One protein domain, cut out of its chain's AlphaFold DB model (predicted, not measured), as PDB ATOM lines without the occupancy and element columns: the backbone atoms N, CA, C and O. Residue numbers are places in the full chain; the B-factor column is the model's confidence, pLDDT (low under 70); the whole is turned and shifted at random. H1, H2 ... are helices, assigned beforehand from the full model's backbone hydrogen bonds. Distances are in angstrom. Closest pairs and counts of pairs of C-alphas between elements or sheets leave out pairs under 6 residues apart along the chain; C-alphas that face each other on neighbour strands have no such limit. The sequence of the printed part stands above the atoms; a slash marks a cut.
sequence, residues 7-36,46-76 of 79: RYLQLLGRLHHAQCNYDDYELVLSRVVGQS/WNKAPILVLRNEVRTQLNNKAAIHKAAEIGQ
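Overview. This is residues 7 to 36 and 46 to 76 of the 79 residues of the protein "Hypothetical protein" of Rotaria sp. Silwood2 (UniProt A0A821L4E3). One long helix, H3, lies at one end of an elongated model, and two short helices, H1 and H2, set steeply to each other, make a separate small group at the other end. Residues 46 to 56 lead into the start of H3, whose far part sticks out with residues 64 to 76. The printed part has 61 residues with three named helices, in the order H1, H2, H3, and no named strand; its class is all helix. It is extended, with a radius of gyration of the C-alphas of 17.8 A and spans of 53 by 28 by 16 A.

Along the chain. H3, residues 57 to 75, is 27.3 A long, from C-alpha 57 at (7.653, 47.816, 37.283) to C-alpha 75 at (-1.188, 69.730, 50.979). H2, residues 22 to 32, measures 15.3 A. H1, residues 7 to 16, measures 14.2 A and begins with C-alpha 7 at (4.038, 18.617, 40.984).

Arrangement. H3 touches no helix: H2 and H3 are apart, and so are H1 and H3. Residues 64 to 76, of which 64 to 75 belong to H3, stand free. H1 and H2 are close but not clearly touching; their closest C-alphas, those of Leu 11 and Asp 24, are 6.2 A apart. They run opposite ways at a steep tilt of 69 degrees, only just short of about perpendicular. The link from H1 to H2 is tight, with 5 residues. In H1, H2 and H3 every O i to N i+4 pair is within hydrogen-bond range.

Size, cuts and confidence. The two C-alphas farthest apart, those of Arg 7 and Gln 76, are 54.0 A apart. Residues 37 to 45 are not printed, and C-alphas 36 and 46 across this cut, in the link from H2 to H3, are 16.0 A apart. The mean pLDDT of the printed part is 73.6; residues 32 to 36, 46 to 56, 58 to 59 and 75 to 76 are under 70.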
ATOM      1  N   ARG A   7       5.401  18.077  40.885       80.75
ATOM      2  CA  ARG A   7       4.038  18.617  40.984       80.75
ATOM      3  C   ARG A   7       4.031  20.138  40.926       80.75
ATOM      4  O   ARG A   7       3.107  20.726  40.373       80.75
ATOM      5  N   TYR A   8       5.054  20.772  41.488       79.19
ATOM      6  CA  TYR A   8       5.195  22.222  41.456       79.19
ATOM      7  C   TYR A   8       5.552  22.723  40.054       79.19
ATOM      8  O   TYR A   8       4.962  23.690  39.581       79.19
ATOM      9  N   LEU A   9       6.452  22.029  39.353       85.25
ATOM     10  CA  LEU A   9       6.794  22.359  37.968       85.25
ATOM     11  C   LEU A   9       5.597  22.185  37.024       85.25
ATOM     12  O   LEU A   9       5.359  23.037  36.171       85.25
ATOM     13  N   GLN A  10       4.800  21.129  37.212       86.25
ATOM     14  CA  GLN A  10       3.561  20.930  36.452       86.25
ATOM     15  C   GLN A  10       2.533  22.035  36.710       86.25
ATOM     16  O   GLN A  10       1.943  22.547  35.762       86.25
ATOM     17  N   LEU A  11       2.351  22.437  37.971       85.88
ATOM     18  CA  LEU A  11       1.490  23.558  38.339       85.88
ATOM     19  C   LEU A  11       1.939  24.860  37.658       85.88
ATOM     20  O   LEU A  11       1.118  25.555  37.069       85.88
ATOM     21  N   LEU A  12       3.238  25.177  37.695       84.12
ATOM     22  CA  LEU A  12       3.789  26.355  37.014       84.12
ATOM     23  C   LEU A  12       3.552  26.300  35.500       84.12
ATOM     24  O   LEU A  12       3.168  27.303  34.903       84.12
ATOM     25  N   GLY A  13       3.725  25.125  34.891       87.50
ATOM     26  CA  GLY A  13       3.427  24.907  33.478       87.50
ATOM     27  C   GLY A  13       1.952  25.142  33.142       87.50
ATOM     28  O   GLY A  13       1.653  25.810  32.154       87.50
ATOM     29  N   ARG A  14       1.023  24.655  33.973       87.06
ATOM     30  CA  ARG A  14      -0.420  24.877  33.778       87.06
ATOM     31  C   ARG A  14      -0.824  26.333  34.002       87.06
ATOM     32  O   ARG A  14      -1.606  26.856  33.213       87.06
ATOM     33  N   LEU A  15      -0.236  27.008  34.993       84.38
ATOM     34  CA  LEU A  15      -0.420  28.447  35.221       84.38
ATOM     35  C   LEU A  15       0.036  29.271  34.014       84.38
ATOM     36  O   LEU A  15      -0.691  30.155  33.569       84.38
ATOM     37  N   HIS A  16       1.204  28.949  33.451       87.75
ATOM     38  CA  HIS A  16       1.751  29.641  32.282       87.75
ATOM     39  C   HIS A  16       0.827  29.567  31.056       87.75
ATOM     40  O   HIS A  16       0.686  30.547  30.332       87.75
ATOM     41  N   HIS A  17       0.170  28.424  30.841       92.25
ATOM     42  CA  HIS A  17      -0.725  28.209  29.698       92.25
ATOM     43  C   HIS A  17      -2.206  28.474  30.012       92.25
ATOM     44  O   HIS A  17      -3.056  28.166  29.180       92.25
ATOM     45  N   ALA A  18      -2.531  29.016  31.193       82.69
ATOM     46  CA  ALA A  18      -3.906  29.220  31.663       82.69
ATOM     47  C   ALA A  18      -4.779  27.940  31.645       82.69
ATOM     48  O   ALA A  18      -5.984  27.994  31.418       82.69
ATOM     49  N   GLN A  19      -4.169  26.782  31.910       90.75
ATOM     50  CA  GLN A  19      -4.811  25.457  31.936       90.75
ATOM     51  C   GLN A  19      -5.017  24.934  33.367       90.75
ATOM     52  O   GLN A  19      -4.979  23.727  33.611       90.75
ATOM     53  N   CYS A  20      -5.172  25.834  34.337       87.69
ATOM     54  CA  CYS A  20      -5.349  25.449  35.732       87.69
ATOM     55  C   CYS A  20      -6.713  24.807  35.975       87.69
ATOM     56  O   CYS A  20      -7.727  25.231  35.424       87.69
ATOM     57  N   ASN A  21      -6.723  23.810  36.851       86.94
ATOM     58  CA  ASN A  21      -7.937  23.175  37.344       86.94
ATOM     59  C   ASN A  21      -8.137  23.446  38.847       86.94
ATOM     60  O   ASN A  21      -7.370  24.174  39.480       86.94
ATOM     61  N   TYR A  22      -9.194  22.872  39.423       84.19
ATOM     62  CA  TYR A  22      -9.507  23.059  40.840       84.19
ATOM     63  C   TYR A  22      -8.422  22.477  41.769       84.19
ATOM     64  O   TYR A  22      -8.081  23.085  42.781       84.19
ATOM     65  N   ASP A  23      -7.800  21.357  41.397       84.94
ATOM     66  CA  ASP A  23      -6.726  20.745  42.193       84.94
ATOM     67  C   ASP A  23      -5.473  21.631  42.249       84.94
ATOM     68  O   ASP A  23      -4.779  21.689  43.267       84.94
ATOM     69  N   ASP A  24      -5.183  22.346  41.161       85.12
ATOM     70  CA  ASP A  24      -4.107  23.333  41.105       85.12
ATOM     71  C   ASP A  24      -4.379  24.506  42.058       85.12
ATOM     72  O   ASP A  24      -3.458  24.970  42.732       85.12
ATOM     73  N   TYR A  25      -5.636  24.951  42.164       81.44
ATOM     74  CA  TYR A  25      -6.047  25.984  43.117       81.44
ATOM     75  C   TYR A  25      -5.809  25.541  44.566       81.44
ATOM     76  O   TYR A  25      -5.151  26.258  45.320       81.44
ATOM     77  N   GLU A  26      -6.247  24.339  44.944       82.62
ATOM     78  CA  GLU A  26      -6.026  23.785  46.290       82.62
ATOM     79  C   GLU A  26      -4.526  23.610  46.602       82.62
ATOM     80  O   GLU A  26      -4.044  23.889  47.710       82.62
ATOM     81  N   LEU A  27      -3.739  23.197  45.604       81.94
ATOM     82  CA  LEU A  27      -2.290  23.063  45.736       81.94
ATOM     83  C   LEU A  27      -1.598  24.418  45.934       81.94
ATOM     84  O   LEU A  27      -0.670  24.520  46.740       81.94
ATOM     85  N   VAL A  28      -2.034  25.458  45.222       81.25
ATOM     86  CA  VAL A  28      -1.546  26.831  45.416       81.25
ATOM     87  C   VAL A  28      -1.953  27.342  46.792       81.25
ATOM     88  O   VAL A  28      -1.101  27.852  47.517       81.25
ATOM     89  N   LEU A  29      -3.219  27.170  47.176       77.75
ATOM     90  CA  LEU A  29      -3.766  27.652  48.440       77.75
ATOM     91  C   LEU A  29      -2.998  27.064  49.629       77.75
ATOM     92  O   LEU A  29      -2.457  27.804  50.449       77.75
ATOM     93  N   SER A  30      -2.840  25.739  49.659       76.38
ATOM     94  CA  SER A  30      -2.097  25.042  50.715       76.38
ATOM     95  C   SER A  30      -0.615  25.427  50.790       76.38
ATOM     96  O   SER A  30      -0.027  25.367  51.870       76.38
ATOM     97  N   ARG A  31       0.010  25.835  49.676       71.81
ATOM     98  CA  ARG A  31       1.435  26.209  49.644       71.81
ATOM     99  C   ARG A  31       1.715  27.680  49.896       71.81
ATOM    100  O   ARG A  31       2.726  27.986  50.518       71.81
ATOM    101  N   VAL A  32       0.885  28.573  49.366       69.50
ATOM    102  CA  VAL A  32       1.074  30.026  49.475       69.50
ATOM    103  C   VAL A  32       0.542  30.527  50.809       69.50
ATOM    104  O   VAL A  32       1.191  31.346  51.454       69.50
ATOM    105  N   VAL A  33      -0.619  30.021  51.228       65.19
ATOM    106  CA  VAL A  33      -1.281  30.444  52.467       65.19
ATOM    107  C   VAL A  33      -0.901  29.531  53.640       65.19
ATOM    108  O   VAL A  33      -0.917  29.969  54.786       65.19
ATOM    109  N   GLY A  34      -0.474  28.290  53.368       63.66
ATOM    110  CA  GLY A  34      -0.233  27.287  54.408       63.66
ATOM    111  C   GLY A  34      -1.542  26.714  54.963       63.66
ATOM    112  O   GLY A  34      -2.630  27.027  54.479       63.66
ATOM    113  N   GLN A  35      -1.466  25.865  55.996       57.62
ATOM    114  CA  GLN A  35      -2.656  25.572  56.805       57.62
ATOM    115  C   GLN A  35      -3.129  26.881  57.448       57.62
ATOM    116  O   GLN A  35      -2.307  27.603  58.010       57.62
ATOM    117  N   SER A  36      -4.435  27.163  57.386       52.75
ATOM    118  CA  SER A  36      -5.094  28.317  58.018       52.75
ATOM    119  C   SER A  36      -5.020  28.261  59.553       52.75
ATOM    120  O   SER A  36      -6.036  28.181  60.234       52.75
ATOM    121  N   TRP A  46      -5.731  43.178  55.075       54.28
ATOM    122  CA  TRP A  46      -5.691  43.765  53.726       54.28
ATOM    123  C   TRP A  46      -6.785  44.803  53.449       54.28
ATOM    124  O   TRP A  46      -6.625  45.621  52.551       54.28
ATOM    125  N   ASN A  47      -7.891  44.771  54.191       55.78
ATOM    126  CA  ASN A  47      -8.995  45.722  54.076       55.78
ATOM    127  C   ASN A  47      -8.704  47.017  54.864       55.78
ATOM    128  O   ASN A  47      -9.272  48.068  54.588       55.78
ATOM    129  N   LYS A  48      -7.779  46.959  55.838       56.84
ATOM    130  CA  LYS A  48      -7.389  48.098  56.692       56.84
ATOM    131  C   LYS A  48      -6.009  48.677  56.382       56.84
ATOM    132  O   LYS A  48      -5.729  49.800  56.794       56.84
ATOM    133  N   ALA A  49      -5.148  47.947  55.676       56.06
ATOM    134  CA  ALA A  49      -3.811  48.404  55.319       56.06
ATOM    135  C   ALA A  49      -3.616  48.386  53.795       56.06
ATOM    136  O   ALA A  49      -3.944  47.387  53.152       56.06
ATOM    137  N   PRO A  50      -3.044  49.447  53.195       57.62
ATOM    138  CA  PRO A  50      -2.698  49.426  51.784       57.62
ATOM    139  C   PRO A  50      -1.693  48.301  51.530       57.62
ATOM    140  O   PRO A  50      -0.622  48.252  52.140       57.62
ATOM    141  N   ILE A  51      -2.034  47.384  50.623       59.38
ATOM    142  CA  ILE A  51      -1.117  46.322  50.220       59.38
ATOM    143  C   ILE A  51       0.025  46.979  49.438       59.38
ATOM    144  O   ILE A  51      -0.131  47.366  48.280       59.38
ATOM    145  N   LEU A  52       1.187  47.124  50.077       56.50
ATOM    146  CA  LEU A  52       2.395  47.642  49.440       56.50
ATOM    147  C   LEU A  52       3.123  46.509  48.742       56.50
ATOM    148  O   LEU A  52       3.947  45.780  49.289       56.50
ATOM    149  N   VAL A  53       2.792  46.354  47.475       53.59
ATOM    150  CA  VAL A  53       3.379  45.340  46.626       53.59
ATOM    151  C   VAL A  53       4.640  46.056  46.033       53.59
ATOM    152  O   VAL A  53       4.506  47.000  45.262       53.59
ATOM    153  N   LEU A  54       5.867  45.600  46.354       54.81
ATOM    154  CA  LEU A  54       7.161  46.279  46.067       54.81
ATOM    155  C   LEU A  54       7.985  45.889  44.794       54.81
ATOM    156  O   LEU A  54       8.990  46.532  44.521       54.81
ATOM    157  N   ARG A  55       7.650  44.837  44.025       52.72
ATOM    158  CA  ARG A  55       8.513  44.268  42.945       52.72
ATOM    159  C   ARG A  55       7.815  43.956  41.606       52.72
ATOM    160  O   ARG A  55       7.708  42.794  41.228       52.72
ATOM    161  N   ASN A  56       7.212  44.936  40.944       67.50
ATOM    162  CA  ASN A  56       6.744  44.810  39.552       67.50
ATOM    163  C   ASN A  56       6.762  46.230  38.976       67.50
ATOM    164  O   ASN A  56       6.167  47.107  39.596       67.50
ATOM    165  N   GLU A  57       7.462  46.475  37.867       73.44
ATOM    166  CA  GLU A  57       7.653  47.816  37.283       73.44
ATOM    167  C   GLU A  57       6.339  48.613  37.212       73.44
ATOM    168  O   GLU A  57       6.247  49.736  37.711       73.44
ATOM    169  N   VAL A  58       5.288  47.987  36.670       69.75
ATOM    170  CA  VAL A  58       3.951  48.585  36.494       69.75
ATOM    171  C   VAL A  58       3.335  48.989  37.837       69.75
ATOM    172  O   VAL A  58       2.645  49.995  37.972       69.75
ATOM    173  N   ARG A  59       3.627  48.217  38.875       63.97
ATOM    174  CA  ARG A  59       3.102  48.382  40.229       63.97
ATOM    175  C   ARG A  59       3.835  49.475  40.995       63.97
ATOM    176  O   ARG A  59       3.201  50.242  41.708       63.97
ATOM    177  N   THR A  60       5.147  49.585  40.800       75.50
ATOM    178  CA  THR A  60       5.948  50.703  41.314       75.50
ATOM    179  C   THR A  60       5.450  52.025  40.731       75.50
ATOM    180  O   THR A  60       5.281  52.993  41.468       75.50
ATOM    181  N   GLN A  61       5.117  52.054  39.436       76.75
ATOM    182  CA  GLN A  61       4.529  53.236  38.798       76.75
ATOM    183  C   GLN A  61       3.165  53.605  39.401       76.75
ATOM    184  O   GLN A  61       2.930  54.775  39.713       76.75
ATOM    185  N   LEU A  62       2.284  52.621  39.620       75.38
ATOM    186  CA  LEU A  62       0.977  52.846  40.247       75.38
ATOM    187  C   LEU A  62       1.100  53.334  41.699       75.38
ATOM    188  O   LEU A  62       0.428  54.298  42.070       75.38
ATOM    189  N   ASN A  63       1.995  52.742  42.497       76.12
ATOM    190  CA  ASN A  63       2.243  53.163  43.881       76.12
ATOM    191  C   ASN A  63       2.784  54.595  43.952       76.12
ATOM    192  O   ASN A  63       2.313  55.389  44.765       76.12
ATOM    193  N   ASN A  64       3.727  54.953  43.074       79.88
ATOM    194  CA  ASN A  64       4.266  56.311  43.010       79.88
ATOM    195  C   ASN A  64       3.176  57.323  42.641       79.88
ATOM    196  O   ASN A  64       3.075  58.380  43.262       79.88
ATOM    197  N   LYS A  65       2.311  56.983  41.677       80.44
ATOM    198  CA  LYS A  65       1.189  57.842  41.280       80.44
ATOM    199  C   LYS A  65       0.192  58.048  42.427       80.44
ATOM    200  O   LYS A  65      -0.231  59.178  42.661       80.44
ATOM    201  N   ALA A  66      -0.142  56.988  43.163       74.19
ATOM    202  CA  ALA A  66      -1.035  57.063  44.320       74.19
ATOM    203  C   ALA A  66      -0.437  57.890  45.473       74.19
ATOM    204  O   ALA A  66      -1.135  58.711  46.066       74.19
ATOM    205  N   ALA A  67       0.861  57.730  45.754       77.00
ATOM    206  CA  ALA A  67       1.560  58.492  46.789       77.00
ATOM    207  C   ALA A  67       1.595  60.001  46.483       77.00
ATOM    208  O   ALA A  67       1.319  60.811  47.366       77.00
ATOM    209  N   ILE A  68       1.865  60.383  45.226       79.50
ATOM    210  CA  ILE A  68       1.856  61.789  44.786       79.50
ATOM    211  C   ILE A  68       0.455  62.397  44.928       79.50
ATOM    212  O   ILE A  68       0.317  63.495  45.462       79.50
ATOM    213  N   HIS A  69      -0.586  61.679  44.496       74.31
ATOM    214  CA  HIS A  69      -1.968  62.152  44.614       74.31
ATOM    215  C   HIS A  69      -2.364  62.379  46.078       74.31
ATOM    216  O   HIS A  69      -2.924  63.416  46.422       74.31
ATOM    217  N   LYS A  70      -1.997  61.448  46.967       74.94
ATOM    218  CA  LYS A  70      -2.280  61.568  48.400       74.94
ATOM    219  C   LYS A  70      -1.545  62.744  49.045       74.94
ATOM    220  O   LYS A  70      -2.131  63.451  49.858       74.94
ATOM    221  N   ALA A  71      -0.285  62.977  48.678       71.00
ATOM    222  CA  ALA A  71       0.475  64.125  49.164       71.00
ATOM    223  C   ALA A  71      -0.142  65.460  48.707       71.00
ATOM    224  O   ALA A  71      -0.182  66.409  49.487       71.00
ATOM    225  N   ALA A  72      -0.672  65.519  47.481       74.12
ATOM    226  CA  ALA A  72      -1.371  66.694  46.966       74.12
ATOM    227  C   ALA A  72      -2.692  66.968  47.709       74.12
ATOM    228  O   ALA A  72      -2.969  68.115  48.039       74.12
ATOM    229  N   GLU A  73      -3.466  65.927  48.036       74.06
ATOM    230  CA  GLU A  73      -4.673  66.054  48.870       74.06
ATOM    231  C   GLU A  73      -4.350  66.572  50.279       74.06
ATOM    232  O   GLU A  73      -5.049  67.435  50.801       74.06
ATOM    233  N   ILE A  74      -3.274  66.069  50.897       70.75
ATOM    234  CA  ILE A  74      -2.847  66.487  52.241       70.75
ATOM    235  C   ILE A  74      -2.339  67.936  52.227       70.75
ATOM    236  O   ILE A  74      -2.618  68.689  53.153       70.75
ATOM    237  N   GLY A  75      -1.640  68.347  51.166       60.72
ATOM    238  CA  GLY A  75      -1.188  69.730  50.979       60.72
ATOM    239  C   GLY A  75      -2.302  70.731  50.640       60.72
ATOM    240  O   GLY A  75      -2.049  71.932  50.660       60.72
ATOM    241  N   GLN A  76      -3.513  70.258  50.327       56.25
ATOM    242  CA  GLN A  76      -4.698  71.081  50.045       56.25
ATOM    243  C   GLN A  76      -5.712  71.113  51.198       56.25
ATOM    244  O   GLN A  76      -6.724  71.806  51.089       56.25
TER     245      GLN A  76